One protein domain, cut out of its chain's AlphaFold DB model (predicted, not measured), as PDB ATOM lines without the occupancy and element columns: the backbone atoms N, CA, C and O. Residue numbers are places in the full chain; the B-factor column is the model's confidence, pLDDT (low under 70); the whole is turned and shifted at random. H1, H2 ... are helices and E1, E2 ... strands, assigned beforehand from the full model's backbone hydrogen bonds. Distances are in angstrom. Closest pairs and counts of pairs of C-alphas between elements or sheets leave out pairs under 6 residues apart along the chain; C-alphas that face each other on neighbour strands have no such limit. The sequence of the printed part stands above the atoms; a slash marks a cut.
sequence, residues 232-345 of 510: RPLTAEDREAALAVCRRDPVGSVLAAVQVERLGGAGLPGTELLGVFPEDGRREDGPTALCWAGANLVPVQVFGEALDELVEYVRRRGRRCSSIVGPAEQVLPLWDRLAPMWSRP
ATOM      1  N   ARG A 232     258.322 336.929 211.672       91.75
ATOM      2  CA  ARG A 232     257.298 335.869 211.682       91.75
ATOM      3  C   ARG A 232     255.964 336.329 211.083       91.75
ATOM      4  O   ARG A 232     255.682 337.526 211.082       91.75
ATOM      5  N   PRO A 233     255.096 335.404 210.635       93.06
ATOM      6  CA  PRO A 233     253.709 335.732 210.340       93.06
ATOM      7  C   PRO A 233     252.975 336.266 211.579       93.06
ATOM      8  O   PRO A 233     253.201 335.808 212.706       93.06
ATOM      9  N   LEU A 234     252.083 337.225 211.350       92.75
ATOM     10  CA  LEU A 234     251.164 337.771 212.339       92.75
ATOM     11  C   LEU A 234     249.896 336.919 212.465       92.75
ATOM     12  O   LEU A 234     249.407 336.350 211.486       92.75
ATOM     13  N   THR A 235     249.342 336.874 213.672       91.38
ATOM     14  CA  THR A 235     248.051 336.258 213.990       91.38
ATOM     15  C   THR A 235     246.994 337.331 214.281       91.38
ATOM     16  O   THR A 235     247.262 338.530 214.217       91.38
ATOM     17  N   ALA A 236     245.768 336.910 214.610       91.88
ATOM     18  CA  ALA A 236     244.707 337.815 215.059       91.88
ATOM     19  C   ALA A 236     245.084 338.608 216.329       91.88
ATOM     20  O   ALA A 236     244.642 339.739 216.496       91.88
ATOM     21  N   GLU A 237     245.914 338.023 217.198       91.31
ATOM     22  CA  GLU A 237     246.364 338.625 218.463       91.31
ATOM     23  C   GLU A 237     247.274 339.835 218.222       91.31
ATOM     24  O   GLU A 237     247.239 340.804 218.972       91.31
ATOM     25  N   ASP A 238     248.055 339.811 217.139       92.50
ATOM     26  CA  ASP A 238     249.015 340.868 216.812       92.50
ATOM     27  C   ASP A 238     248.349 342.113 216.175       92.50
ATOM     28  O   ASP A 238     249.034 343.088 215.863       92.50
ATOM     29  N   ARG A 239     247.024 342.091 215.944       94.69
ATOM     30  CA  ARG A 239     246.297 343.069 215.111       94.69
ATOM     31  C   ARG A 239     246.447 344.512 215.586       94.69
ATOM     32  O   ARG A 239     246.828 345.355 214.780       94.69
ATOM     33  N   GLU A 240     246.182 344.821 216.857       95.12
ATOM     34  CA  GLU A 240     246.292 346.212 217.335       95.12
ATOM     35  C   GLU A 240     247.737 346.704 217.410       95.12
ATOM     36  O   GLU A 240     247.998 347.858 217.070       95.12
ATOM     37  N   ALA A 241     248.689 345.836 217.766       94.94
ATOM     38  CA  ALA A 241     250.107 346.186 217.763       94.94
ATOM     39  C   ALA A 241     250.594 346.502 216.335       94.94
ATOM     40  O   ALA A 241     251.258 347.509 216.104       94.94
ATOM     41  N   ALA A 242     250.175 345.712 215.343       96.44
ATOM     42  CA  ALA A 242     250.444 345.989 213.937       96.44
ATOM     43  C   ALA A 242     249.742 347.268 213.434       96.44
ATOM     44  O   ALA A 242     250.358 348.067 212.727       96.44
ATOM     45  N   LEU A 243     248.492 347.533 213.838       97.62
ATOM     46  CA  LEU A 243     247.830 348.805 213.521       97.62
ATOM     47  C   LEU A 243     248.549 349.998 214.164       97.62
ATOM     48  O   LEU A 243     248.631 351.049 213.537       97.62
ATOM     49  N   ALA A 244     249.120 349.853 215.364       97.19
ATOM     50  CA  ALA A 244     249.943 350.890 215.985       97.19
ATOM     51  C   ALA A 244     251.210 351.204 215.166       97.19
ATOM     52  O   ALA A 244     251.548 352.378 215.024       97.19
ATOM     53  N   VAL A 245     251.855 350.204 214.547       97.56
ATOM     54  CA  VAL A 245     252.957 350.438 213.590       97.56
ATOM     55  C   VAL A 245     252.460 351.195 212.354       97.56
ATOM     56  O   VAL A 245     253.061 352.199 211.978       97.56
ATOM     57  N   CYS A 246     251.337 350.781 211.753       98.31
ATOM     58  CA  CYS A 246     250.754 351.479 210.599       98.31
ATOM     59  C   CYS A 246     250.339 352.928 210.910       98.31
ATOM     60  O   CYS A 246     250.437 353.790 210.044       98.31
ATOM     61  N   ARG A 247     249.894 353.219 212.139       97.94
ATOM     62  CA  ARG A 247     249.497 354.570 212.576       97.94
ATOM     63  C   ARG A 247     250.678 355.554 212.686       97.94
ATOM     64  O   ARG A 247     250.422 356.750 212.768       97.94
ATOM     65  N   ARG A 248     251.942 355.093 212.651       97.38
ATOM     66  CA  ARG A 248     253.142 355.965 212.627       97.38
ATOM     67  C   ARG A 248     253.290 356.734 211.310       97.38
ATOM     68  O   ARG A 248     253.745 357.868 211.315       97.38
ATOM     69  N   ASP A 249     252.870 356.122 210.204       97.69
ATOM     70  CA  ASP A 249     252.681 356.771 208.904       97.69
ATOM     71  C   ASP A 249     251.427 356.171 208.246       97.69
ATOM     72  O   ASP A 249     251.525 355.189 207.500       97.69
ATOM     73  N   PRO A 250     250.229 356.718 208.525       98.00
ATOM     74  CA  PRO A 250     248.981 356.175 207.997       98.00
ATOM     75  C   PRO A 250     248.914 356.194 206.466       98.00
ATOM     76  O   PRO A 250     248.243 355.349 205.873       98.00
ATOM     77  N   VAL A 251     249.599 357.145 205.819       98.25
ATOM     78  CA  VAL A 251     249.531 357.363 204.370       98.25
ATOM     79  C   VAL A 251     250.407 356.351 203.641       98.25
ATOM     80  O   VAL A 251     249.888 355.643 202.779       98.25
ATOM     81  N   GLY A 252     251.680 356.212 204.022       97.62
ATOM     82  CA  GLY A 252     252.572 355.191 203.468       97.62
ATOM     83  C   GLY A 252     252.142 353.763 203.813       97.62
ATOM     84  O   GLY A 252     252.317 352.842 203.010       97.62
ATOM     85  N   SER A 253     251.500 353.568 204.972       98.06
ATOM     86  CA  SER A 253     251.081 352.242 205.448       98.06
ATOM     87  C   SER A 253     249.754 351.735 204.879       98.06
ATOM     88  O   SER A 253     249.477 350.539 204.999       98.06
ATOM     89  N   VAL A 254     248.915 352.592 204.278       98.25
ATOM     90  CA  VAL A 254     247.493 352.291 203.984       98.25
ATOM     91  C   VAL A 254     247.275 350.982 203.204       98.25
ATOM     92  O   VAL A 254     246.349 350.226 203.505       98.25
ATOM     93  N   LEU A 255     248.160 350.652 202.255       96.81
ATOM     94  CA  LEU A 255     248.088 349.420 201.454       96.81
ATOM     95  C   LEU A 255     248.240 348.145 202.299       96.81
ATOM     96  O   LEU A 255     247.528 347.164 202.072       96.81
ATOM     97  N   ALA A 256     249.162 348.150 203.264       96.75
ATOM     98  CA  ALA A 256     249.368 347.035 204.184       96.75
ATOM     99  C   ALA A 256     248.332 347.051 205.319       96.75
ATOM    100  O   ALA A 256     247.828 345.992 205.696       96.75
ATOM    101  N   ALA A 257     247.952 348.236 205.807       97.62
ATOM    102  CA  ALA A 257     246.972 348.414 206.875       97.62
ATOM    103  C   ALA A 257     245.609 347.776 206.541       97.62
ATOM    104  O   ALA A 257     245.039 347.097 207.390       97.62
ATOM    105  N   VAL A 258     245.148 347.852 205.281       95.69
ATOM    106  CA  VAL A 258     243.945 347.129 204.800       95.69
ATOM    107  C   VAL A 258     244.009 345.620 205.064       95.69
ATOM    108  O   VAL A 258     242.977 344.982 205.272       95.69
ATOM    109  N   GLN A 259     245.200 345.019 205.039       94.31
ATOM    110  CA  GLN A 259     245.376 343.595 205.324       94.31
ATOM    111  C   GLN A 259     245.574 343.322 206.820       94.31
ATOM    112  O   GLN A 259     245.109 342.295 207.308       94.31
ATOM    113  N   VAL A 260     246.200 344.245 207.560       95.56
ATOM    114  CA  VAL A 260     246.280 344.185 209.030       95.56
ATOM    115  C   VAL A 260     244.875 344.219 209.642       95.56
ATOM    116  O   VAL A 260     244.550 343.383 210.482       95.56
ATOM    117  N   GLU A 261     243.989 345.093 209.159       94.69
ATOM    118  CA  GLU A 261     242.589 345.153 209.603       94.69
ATOM    119  C   GLU A 261     241.823 343.837 209.359       94.69
ATOM    120  O   GLU A 261     240.862 343.555 210.079       94.69
ATOM    121  N   ARG A 262     242.272 343.004 208.405       91.25
ATOM    122  CA  ARG A 262     241.709 341.680 208.075       91.25
ATOM    123  C   ARG A 262     242.306 340.518 208.884       91.25
ATOM    124  O   ARG A 262     241.831 339.391 208.728       91.25
ATOM    125  N   LEU A 263     243.314 340.744 209.736       91.06
ATOM    126  CA  LEU A 263     243.863 339.701 210.615       91.06
ATOM    127  C   LEU A 263     242.759 339.108 211.509       91.06
ATOM    128  O   LEU A 263     241.948 339.832 212.080       91.06
ATOM    129  N   GLY A 264     242.719 337.776 211.596       82.19
ATOM    130  CA  GLY A 264     241.647 337.023 212.265       82.19
ATOM    131  C   GLY A 264     240.392 336.768 211.418       82.19
ATOM    132  O   GLY A 264     239.563 335.951 211.806       82.19
ATOM    133  N   GLY A 265     240.260 337.404 210.250       83.44
ATOM    134  CA  GLY A 265     239.208 337.118 209.274       83.44
ATOM    135  C   GLY A 265     239.577 336.015 208.274       83.44
ATOM    136  O   GLY A 265     240.632 335.382 208.349       83.44
ATOM    137  N   ALA A 266     238.711 335.811 207.278       74.00
ATOM    138  CA  ALA A 266     239.006 334.952 206.132       74.00
ATOM    139  C   ALA A 266     240.105 335.588 205.255       74.00
ATOM    140  O   ALA A 266     239.836 336.474 204.442       74.00
ATOM    141  N   GLY A 267     241.350 335.149 205.447       66.06
ATOM    142  CA  GLY A 267     242.510 335.631 204.695       66.06
ATOM    143  C   GLY A 267     242.496 335.232 203.215       66.06
ATOM    144  O   GLY A 267     241.872 334.247 202.814       66.06
ATOM    145  N   LEU A 268     243.232 335.983 202.391       68.81
ATOM    146  CA  LEU A 268     243.441 335.630 200.986       68.81
ATOM    147  C   LEU A 268     244.456 334.471 200.876       68.81
ATOM    148  O   LEU A 268     245.523 334.527 201.495       68.81
ATOM    149  N   PRO A 269     244.182 333.417 200.082       70.75
ATOM    150  CA  PRO A 269     245.135 332.331 199.885       70.75
ATOM    151  C   PRO A 269     246.471 332.835 199.327       70.75
ATOM    152  O   PRO A 269     246.511 333.496 198.291       70.75
ATOM    153  N   GLY A 270     247.573 332.486 199.996       76.19
ATOM    154  CA  GLY A 270     248.924 332.858 199.564       76.19
ATOM    155  C   GLY A 270     249.370 334.277 199.933       76.19
ATOM    156  O   GLY A 270     250.399 334.712 199.422       76.19
ATOM    157  N   THR A 271     248.644 334.988 200.806       84.19
ATOM    158  CA  THR A 271     249.125 336.236 201.423       84.19
ATOM    159  C   THR A 271     249.549 336.007 202.871       84.19
ATOM    160  O   THR A 271     248.776 335.452 203.650       84.19
ATOM    161  N   GLU A 272     250.730 336.486 203.245       91.00
ATOM    162  CA  GLU A 272     251.234 336.522 204.620       91.00
ATOM    163  C   GLU A 272     251.393 337.982 205.066       91.00
ATOM    164  O   GLU A 272     251.872 338.821 204.300       91.00
ATOM    165  N   LEU A 273     251.012 338.294 206.306       94.69
ATOM    166  CA  LEU A 273     251.396 339.537 206.981       94.69
ATOM    167  C   LEU A 273     252.526 339.185 207.931       94.69
ATOM    168  O   LEU A 273     252.345 338.344 208.807       94.69
ATOM    169  N   LEU A 274     253.692 339.777 207.714       95.44
ATOM    170  CA  LEU A 274     254.893 339.547 208.500       95.44
ATOM    171  C   LEU A 274     255.064 340.698 209.488       95.44
ATOM    172  O   LEU A 274     254.918 341.858 209.104       95.44
ATOM    173  N   GLY A 275     255.388 340.374 210.733       95.50
ATOM    174  CA  GLY A 275     255.930 341.324 211.698       95.50
ATOM    175  C   GLY A 275     257.413 341.061 211.891       95.50
ATOM    176  O   GLY A 275     257.825 339.899 211.934       95.50
ATOM    177  N   VAL A 276     258.182 342.138 212.009       93.69
ATOM    178  CA  VAL A 276     259.567 342.126 212.475       93.69
ATOM    179  C   VAL A 276     259.567 342.563 213.938       93.69
ATOM    180  O   VAL A 276     258.921 343.552 214.279       93.69
ATOM    181  N   PHE A 277     260.243 341.808 214.793       90.12
ATOM    182  CA  PHE A 277     260.323 341.986 216.243       90.12
ATOM    183  C   PHE A 277     261.795 342.218 216.641       90.12
ATOM    184  O   PHE A 277     262.671 341.715 215.935       90.12
ATOM    185  N   PRO A 278     262.092 342.944 217.737       78.88
ATOM    186  CA  PRO A 278     263.465 343.097 218.237       78.88
ATOM    187  C   PRO A 278     264.100 341.740 218.585       78.88
ATOM    188  O   PRO A 278     263.384 340.837 219.025       78.88
ATOM    189  N   GLU A 279     265.425 341.596 218.458       67.12
ATOM    190  CA  GLU A 279     266.129 340.356 218.847       67.12
ATOM    191  C   GLU A 279     265.976 340.044 220.350       67.12
ATOM    192  O   GLU A 279     265.834 338.884 220.749       67.12
ATOM    193  N   ASP A 280     265.943 341.093 221.173       64.25
ATOM    194  CA  ASP A 280     265.689 341.105 222.618       64.25
ATOM    195  C   ASP A 280     264.241 340.717 222.981       64.25
ATOM    196  O   ASP A 280     263.944 340.345 224.122       64.25
ATOM    197  N   GLY A 281     263.325 340.885 222.022       54.31
ATOM    198  CA  GLY A 281     261.920 341.188 222.268       54.31
ATOM    199  C   GLY A 281     261.113 340.027 222.834       54.31
ATOM    200  O   GLY A 281     261.007 338.945 222.239       54.31
ATOM    201  N   ARG A 282     260.423 340.282 223.950       54.69
ATOM    202  CA  ARG A 282     259.284 339.441 224.329       54.69
ATOM    203  C   ARG A 282     258.131 339.747 223.377       54.69
ATOM    204  O   ARG A 282     258.025 340.827 222.807       54.69
ATOM    205  N   ARG A 283     257.200 338.799 223.235       56.78
ATOM    206  CA  ARG A 283     256.005 338.976 222.385       56.78
ATOM    207  C   ARG A 283     255.116 340.156 222.835       56.78
ATOM    208  O   ARG A 283     254.267 340.593 222.069       56.78
ATOM    209  N   GLU A 284     255.340 340.634 224.059       61.41
ATOM    210  CA  GLU A 284     254.685 341.754 224.741       61.41
ATOM    211  C   GLU A 284     254.977 343.124 224.090       61.41
ATOM    212  O   GLU A 284     254.084 343.965 224.065       61.41
ATOM    213  N   ASP A 285     256.158 343.329 223.490       70.81
ATOM    214  CA  ASP A 285     256.569 344.632 222.924       70.81
ATOM    215  C   ASP A 285     255.962 344.925 221.532       70.81
ATOM    216  O   ASP A 285     255.998 346.053 221.036       70.81
ATOM    217  N   GLY A 286     255.376 343.907 220.889       85.50
ATOM    218  CA  GLY A 286     254.817 343.998 219.539       85.50
ATOM    219  C   GLY A 286     255.871 344.078 218.417       85.50
ATOM    220  O   GLY A 286     257.075 344.020 218.665       85.50
ATOM    221  N   PRO A 287     255.437 344.143 217.144       93.00
ATOM    222  CA  PRO A 287     256.349 344.309 216.018       93.00
ATOM    223  C   PRO A 287     256.861 345.756 215.924       93.00
ATOM    224  O   PRO A 287     256.116 346.711 216.139       93.00
ATOM    225  N   THR A 288     258.120 345.934 215.526       92.56
ATOM    226  CA  THR A 288     258.709 347.248 215.218       92.56
ATOM    227  C   THR A 288     258.412 347.687 213.788       92.56
ATOM    228  O   THR A 288     258.144 348.870 213.568       92.56
ATOM    229  N   ALA A 289     258.399 346.733 212.851       95.81
ATOM    230  CA  ALA A 289     258.125 346.919 211.428       95.81
ATOM    231  C   ALA A 289     257.222 345.797 210.890       95.81
ATOM    232  O   ALA A 289     257.132 344.720 211.483       95.81
ATOM    233  N   LEU A 290     256.569 346.023 209.749       97.44
ATOM    234  CA  LEU A 290     255.705 345.040 209.091       97.44
ATOM    235  C   LEU A 290     256.072 344.853 207.618       97.44
ATOM    236  O   LEU A 290     256.632 345.736 206.971       97.44
ATOM    237  N   CYS A 291     255.652 343.726 207.050       97.50
ATOM    238  CA  CYS A 291     255.611 343.548 205.607       97.50
ATOM    239  C   CYS A 291     254.385 342.732 205.181       97.50
ATOM    240  O   CYS A 291     254.213 341.586 205.600       97.50
ATOM    241  N   TRP A 292     253.541 343.287 204.307       96.50
ATOM    242  CA  TRP A 292     252.559 342.474 203.586       96.50
ATOM    243  C   TRP A 292     253.261 341.765 202.429       96.50
ATOM    244  O   TRP A 292     253.743 342.408 201.498       96.50
ATOM    245  N   ALA A 293     253.300 340.435 202.481       94.44
ATOM    246  CA  ALA A 293     253.837 339.567 201.445       94.44
ATOM    247  C   ALA A 293     252.691 338.822 200.741       94.44
ATOM    248  O   ALA A 293     252.223 337.777 201.194       94.44
ATOM    249  N   GLY A 294     252.217 339.367 199.623       90.56
ATOM    250  CA  GLY A 294     251.160 338.775 198.804       90.56
ATOM    251  C   GLY A 294     251.444 338.919 197.312       90.56
ATOM    252  O   GLY A 294     252.560 338.685 196.849       90.56
ATOM    253  N   ALA A 295     250.432 339.342 196.549       87.06
ATOM    254  CA  ALA A 295     250.618 339.737 195.149       87.06
ATOM    255  C   ALA A 295     251.615 340.902 195.007       87.06
ATOM    256  O   ALA A 295     252.375 340.945 194.044       87.06
ATOM    257  N   ASN A 296     251.662 341.777 196.011       93.06
ATOM    258  CA  ASN A 296     252.667 342.816 196.183       93.06
ATOM    259  C   ASN A 296     253.464 342.529 197.465       93.06
ATOM    260  O   ASN A 296     252.948 341.879 198.378       93.06
ATOM    261  N   LEU A 297     254.699 343.020 197.534       96.69
ATOM    262  CA  LEU A 297     255.486 343.124 198.759       96.69
ATOM    263  C   LEU A 297     255.425 344.583 199.232       96.69
ATOM    264  O   LEU A 297     255.868 345.471 198.506       96.69
ATOM    265  N   VAL A 298     254.845 344.837 200.404       98.06
ATOM    266  CA  VAL A 298     254.632 346.197 200.930       98.06
ATOM    267  C   VAL A 298     255.304 346.322 202.298       98.06
ATOM    268  O   VAL A 298     254.768 345.771 203.265       98.06
ATOM    269  N   PRO A 299     256.481 346.971 202.396       98.06
ATOM    270  CA  PRO A 299     257.124 347.262 203.674       98.06
ATOM    271  C   PRO A 299     256.384 348.379 204.427       98.06
ATOM    272  O   PRO A 299     255.796 349.267 203.811       98.06
ATOM    273  N   VAL A 300     256.425 348.328 205.759       98.31
ATOM    274  CA  VAL A 300     255.948 349.384 206.659       98.31
ATOM    275  C   VAL A 300     256.922 349.530 207.823       98.31
ATOM    276  O   VAL A 300     257.117 348.581 208.582       98.31
ATOM    277  N   GLN A 301     257.489 350.726 207.991       97.06
ATOM    278  CA  GLN A 301     258.492 351.049 209.016       97.06
ATOM    279  C   GLN A 301     259.758 350.165 208.929       97.06
ATOM    280  O   GLN A 301     260.438 349.936 209.925       97.06
ATOM    281  N   VAL A 302     260.077 349.645 207.734       95.94
ATOM    282  CA  VAL A 302     261.211 348.732 207.511       95.94
ATOM    283  C   VAL A 302     262.495 349.530 207.284       95.94
ATOM    284  O   VAL A 302     262.784 349.959 206.169       95.94
ATOM    285  N   PHE A 303     263.277 349.694 208.349       93.81
ATOM    286  CA  PHE A 303     264.548 350.420 208.360       93.81
ATOM    287  C   PHE A 303     265.589 349.684 209.220       93.81
ATOM    288  O   PHE A 303     265.223 348.875 210.072       93.81
ATOM    289  N   GLY A 304     266.878 349.985 209.025       91.62
ATOM    290  CA  GLY A 304     267.971 349.445 209.851       91.62
ATOM    291  C   GLY A 304     267.946 347.916 209.952       91.62
ATOM    292  O   GLY A 304     267.713 347.233 208.962       91.62
ATOM    293  N   GLU A 305     268.114 347.380 211.158       89.25
ATOM    294  CA  GLU A 305     268.082 345.934 211.440       89.25
ATOM    295  C   GLU A 305     266.794 345.243 210.955       89.25
ATOM    296  O   GLU A 305     266.830 344.102 210.493       89.25
ATOM    297  N   ALA A 306     265.649 345.937 210.965       92.56
ATOM    298  CA  ALA A 306     264.397 345.360 210.482       92.56
ATOM    299  C   ALA A 306     264.387 345.140 208.956       92.56
ATOM    300  O   ALA A 306     263.677 344.258 208.463       92.56
ATOM    301  N   LEU A 307     265.182 345.913 208.206       94.50
ATOM    302  CA  LEU A 307     265.429 345.677 206.783       94.50
ATOM    303  C   LEU A 307     266.300 344.432 206.577       94.50
ATOM    304  O   LEU A 307     265.983 343.608 205.720       94.50
ATOM    305  N   ASP A 308     267.367 344.290 207.361       92.00
ATOM    306  CA  ASP A 308     268.301 343.162 207.310       92.00
ATOM    307  C   ASP A 308     267.574 341.829 207.559       92.00
ATOM    308  O   ASP A 308     267.643 340.908 206.735       92.00
ATOM    309  N   GLU A 309     266.778 341.774 208.626       91.94
ATOM    310  CA  GLU A 309     265.967 340.613 208.996       91.94
ATOM    311  C   GLU A 309     264.884 340.287 207.955       91.94
ATOM    312  O   GLU A 309     264.721 339.126 207.549       91.94
ATOM    313  N   LEU A 310     264.169 341.299 207.441       93.81
ATOM    314  CA  LEU A 310     263.174 341.090 206.385       93.81
ATOM    315  C   LEU A 310     263.813 340.560 205.098       93.81
ATOM    316  O   LEU A 310     263.269 339.636 204.484       93.81
ATOM    317  N   VAL A 311     264.959 341.109 204.688       94.19
ATOM    318  CA  VAL A 311     265.693 340.668 203.495       94.19
ATOM    319  C   VAL A 311     266.091 339.206 203.622       94.19
ATOM    320  O   VAL A 311     265.812 338.430 202.707       94.19
ATOM    321  N   GLU A 312     266.685 338.797 204.742       92.00
ATOM    322  CA  GLU A 312     267.129 337.416 204.937       92.00
ATOM    323  C   GLU A 312     265.941 336.432 205.005       92.00
ATOM    324  O   GLU A 312     265.995 335.340 204.427       92.00
ATOM    325  N   TYR A 313     264.817 336.827 205.612       92.12
ATOM    326  CA  TYR A 313     263.585 336.032 205.612       92.12
ATOM    327  C   TYR A 313     262.976 335.869 204.207       92.12
ATOM    328  O   TYR A 313     262.631 334.756 203.790       92.12
ATOM    329  N   VAL A 314     262.851 336.969 203.458       91.94
ATOM    330  CA  VAL A 314     262.261 337.002 202.108       91.94
ATOM    331  C   VAL A 314     263.155 336.271 201.101       91.94
ATOM    332  O   VAL A 314     262.662 335.467 200.302       91.94
ATOM    333  N   ARG A 315     264.478 336.461 201.186       89.50
ATOM    334  CA  ARG A 315     265.504 335.771 200.388       89.50
ATOM    335  C   ARG A 315     265.328 334.257 200.407       89.50
ATOM    336  O   ARG A 315     265.222 333.646 199.343       89.50
ATOM    337  N   ARG A 316     265.238 333.652 201.599       89.50
ATOM    338  CA  ARG A 316     265.114 332.189 201.786       89.50
ATOM    339  C   ARG A 316     263.870 331.586 201.118       89.50
ATOM    340  O   ARG A 316     263.838 330.384 200.865       89.50
ATOM    341  N   ARG A 317     262.838 332.393 200.845       87.50
ATOM    342  CA  ARG A 317     261.547 331.957 200.277       87.50
ATOM    343  C   ARG A 317     261.412 332.196 198.769       87.50
ATOM    344  O   ARG A 317     260.490 331.637 198.163       87.50
ATOM    345  N   GLY A 318     262.313 332.990 198.185       87.38
ATOM    346  CA  GLY A 318     262.280 333.425 196.787       87.38
ATOM    347  C   GLY A 318     261.129 334.391 196.468       87.38
ATOM    348  O   GLY A 318     260.203 334.579 197.262       87.38
ATOM    349  N   ARG A 319     261.157 335.010 195.279       92.25
ATOM    350  CA  ARG A 319     260.092 335.938 194.870       92.25
ATOM    351  C   ARG A 319     258.762 335.216 194.661       92.25
ATOM    352  O   ARG A 319     258.659 334.311 193.831       92.25
ATOM    353  N   ARG A 320     257.722 335.693 195.351       88.81
ATOM    354  CA  ARG A 320     256.319 335.273 195.157       88.81
ATOM    355  C   ARG A 320     255.390 336.410 194.718       88.81
ATOM    356  O   ARG A 320     254.331 336.127 194.169       88.81
ATOM    357  N   CYS A 321     255.804 337.661 194.906       91.62
ATOM    358  CA  CYS A 321     255.077 338.847 194.467       91.62
ATOM    359  C   CYS A 321     255.326 339.193 192.984       91.62
ATOM    360  O   CYS A 321     256.303 338.761 192.360       91.62
ATOM    361  N   SER A 322     254.425 340.006 192.438       90.69
ATOM    362  CA  SER A 322     254.521 340.680 191.140       90.69
ATOM    363  C   SER A 322     255.100 342.095 191.246       90.69
ATOM    364  O   SER A 322     255.545 342.635 190.234       90.69
ATOM    365  N   SER A 323     255.132 342.688 192.444       94.88
ATOM    366  CA  SER A 323     255.808 343.963 192.697       94.88
ATOM    367  C   SER A 323     256.347 344.105 194.125       94.88
ATOM    368  O   SER A 323     255.955 343.353 195.022       94.88
ATOM    369  N   ILE A 324     257.216 345.096 194.330       97.75
ATOM    370  CA  ILE A 324     257.427 345.765 195.625       97.75
ATOM    371  C   ILE A 324     256.833 347.175 195.488       97.75
ATOM    372  O   ILE A 324     257.077 347.815 194.466       97.75
ATOM    373  N   VAL A 325     256.042 347.648 196.455       98.12
ATOM    374  CA  VAL A 325     255.408 348.984 196.420       98.12
ATOM    375  C   VAL A 325     255.218 349.554 197.827       98.12
ATOM    376  O   VAL A 325     254.914 348.807 198.752       98.12
ATOM    377  N   GLY A 326     255.389 350.865 197.988       98.25
ATOM    378  CA  GLY A 326     255.365 351.566 199.277       98.25
ATOM    379  C   GLY A 326     256.266 352.810 199.256       98.25
ATOM    380  O   GLY A 326     256.715 353.199 198.175       98.25
ATOM    381  N   PRO A 327     256.565 353.418 200.419       98.38
ATOM    382  CA  PRO A 327     257.501 354.540 200.528       98.38
ATOM    383  C   PRO A 327     258.873 354.222 199.914       98.38
ATOM    384  O   PRO A 327     259.450 353.164 200.175       98.38
ATOM    385  N   ALA A 328     259.407 355.130 199.094       98.56
ATOM    386  CA  ALA A 328     260.617 354.913 198.296       98.56
ATOM    387  C   ALA A 328     261.851 354.599 199.160       98.56
ATOM    388  O   ALA A 328     262.612 353.685 198.854       98.56
ATOM    389  N   GLU A 329     261.977 355.291 200.290       98.00
ATOM    390  CA  GLU A 329     262.975 355.091 201.350       98.00
ATOM    391  C   GLU A 329     262.981 353.684 201.982       98.00
ATOM    392  O   GLU A 329     263.998 353.270 202.528       98.00
ATOM    393  N   GLN A 330     261.883 352.926 201.881       98.12
ATOM    394  CA  GLN A 330     261.795 351.532 202.337       98.12
ATOM    395  C   GLN A 330     261.887 350.554 201.157       98.12
ATOM    396  O   GLN A 330     262.526 349.506 201.250       98.12
ATOM    397  N   VAL A 331     261.259 350.888 200.026       98.50
ATOM    398  CA  VAL A 331     261.190 350.030 198.832       98.50
ATOM    399  C   VAL A 331     262.528 349.930 198.107       98.50
ATOM    400  O   VAL A 331     262.892 348.830 197.694       98.50
ATOM    401  N   LEU A 332     263.253 351.038 197.932       98.38
ATOM    402  CA  LEU A 332     264.498 351.047 197.160       98.38
ATOM    403  C   LEU A 332     265.630 350.303 197.896       98.38
ATOM    404  O   LEU A 332     266.162 349.372 197.295       98.38
ATOM    405  N   PRO A 333     265.913 350.532 199.198       98.12
ATOM    406  CA  PRO A 333     266.921 349.743 199.918       98.12
ATOM    407  C   PRO A 333     266.566 348.252 200.044       98.12
ATOM    408  O   PRO A 333     267.449 347.392 200.000       98.12
ATOM    409  N   LEU A 334     265.272 347.922 200.162       97.44
ATOM    410  CA  LEU A 334     264.782 346.539 200.114       97.44
ATOM    411  C   LEU A 334     265.015 345.904 198.743       97.44
ATOM    412  O   LEU A 334     265.442 344.751 198.660       97.44
ATOM    413  N   TRP A 335     264.767 346.647 197.666       97.44
ATOM    414  CA  TRP A 335     265.050 346.178 196.318       97.44
ATOM    415  C   TRP A 335     266.550 346.000 196.077       97.44
ATOM    416  O   TRP A 335     266.935 344.928 195.624       97.44
ATOM    417  N   ASP A 336     267.396 346.964 196.440       96.75
ATOM    418  CA  ASP A 336     268.846 346.908 196.211       96.75
ATOM    419  C   ASP A 336     269.487 345.659 196.836       96.75
ATOM    420  O   ASP A 336     270.345 345.018 196.226       96.75
ATOM    421  N   ARG A 337     269.011 345.241 198.018       95.94
ATOM    422  CA  ARG A 337     269.462 344.006 198.682       95.94
ATOM    423  C   ARG A 337     268.865 342.720 198.092       95.94
ATOM    424  O   ARG A 337     269.488 341.666 198.200       95.94
ATOM    425  N   LEU A 338     267.684 342.769 197.470       95.19
ATOM    426  CA  LEU A 338     267.047 341.613 196.814       95.19
ATOM    427  C   LEU A 338     267.470 341.445 195.341       95.19
ATOM    428  O   LEU A 338     267.441 340.326 194.815       95.19
ATOM    429  N   ALA A 339     267.899 342.524 194.686       94.62
ATOM    430  CA  ALA A 339     268.250 342.584 193.270       94.62
ATOM    431  C   ALA A 339     269.313 341.566 192.810       94.62
ATOM    432  O   ALA A 339     269.128 341.005 191.729       94.62
ATOM    433  N   PRO A 340     270.361 341.232 193.594       92.94
ATOM    434  CA  PRO A 340     271.342 340.215 193.199       92.94
ATOM    435  C   PRO A 340     270.779 338.786 193.114       92.94
ATOM    436  O   PRO A 340     271.445 337.895 192.593       92.94
ATOM    437  N   MET A 341     269.585 338.539 193.664       89.62
ATOM    438  CA  MET A 341     269.021 337.195 193.858       89.62
ATOM    439  C   MET A 341     267.684 336.984 193.141       89.62
ATOM    440  O   MET A 341     267.239 335.848 192.970       89.62
ATOM    441  N   TRP A 342     266.998 338.064 192.776       93.06
ATOM    442  CA  TRP A 342     265.705 338.034 192.097       93.06
ATOM    443  C   TRP A 342     265.873 338.333 190.605       93.06
ATOM    444  O   TRP A 342     266.846 338.954 190.187       93.06
ATOM    445  N   SER A 343     264.927 337.891 189.766       88.06
ATOM    446  CA  SER A 343     265.005 338.231 188.339       88.06
ATOM    447  C   SER A 343     264.906 339.744 188.149       88.06
ATOM    448  O   SER A 343     264.144 340.403 188.861       88.06
ATOM    449  N   ARG A 344     265.610 340.262 187.134       91.62
ATOM    450  CA  ARG A 344     265.536 341.668 186.723       91.62
ATOM    451  C   ARG A 344     264.067 342.130 186.635       91.62
ATOM    452  O   ARG A 344     263.259 341.404 186.045       91.62
ATOM    453  N   PRO A 345     263.714 343.295 187.206       94.19
ATOM    454  CA  PRO A 345     262.378 343.858 187.092       94.19
ATOM    455  C   PRO A 345     262.114 344.316 185.655       94.19
ATOM    456  O   PRO A 345     263.028 344.736 184.940       94.19
TER     457      PRO A 345
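Overview. This is residues 232 to 345 of the 510 residues of the protein "GNAT family N-acetyltransferase" of Georgenia thermotolerans (UniProt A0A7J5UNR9). A four-stranded sheet, E1 to E4, is the middle layer of three: the helical hairpin H1 and H2 covers one face, and H3 and H4 cover the other. The printed part has 114 residues, with elements in the order H1 H2 E1 E2 E3 H3 E4 H4. The sheet's order is E1 E2 E3 E4, mixed, and the class is mixed, helices and strands. The whole is compact, with a radius of gyration of the C-alphas of 13.1 A and spans of 37 by 32 by 26 A.

Arrangement. H1, residues 236 to 246, and H2, residues 250 to 260, touch, the closest C-alphas being those of Cys 246 and Ser 253, 5.2 A apart. E1, residues 272 to 276, E2, residues 289 to 293, and E3, residues 296 to 300, form a meander, each strand the antiparallel neighbour of the one before; within hydrogen-bond range are N 274 and O 291, 2.8 A, and N 292 and O 298, 3.0 A. H3, residues 305 to 317, precedes E4, residues 323 to 327, which is parallel to E3, with N 297 and O 323 at 2.8 A; E3, H3 and E4 form a strand-helix-strand unit, a helix between parallel neighbour strands, with a right-handed crossover. H4, residues 328 to 338, touches H3 at a steep tilt of 47 degrees, with the C-alphas of Leu 307 and Leu 334 closest at 6.8 A. O i to N i+4 pairs within hydrogen-bond range are 5 of 7 in H1, 4 of 7 in H2, 8 of 9 in H3 and 6 of 7 in H4.

Along the chain. H1 begins at C-alpha 236 (244.707, 337.815, 215.059), and H4 ends at C-alpha 338 (267.047, 341.613, 196.814). H3 is 19.0 A long, H1 15.6 A and H4 14.8 A.

Size, cuts and confidence. The printed part has no cut. The links H2 to E1 and E1 to E2 are long; pLDDT is under 70 at residues 267 to 268 and 279 to 284.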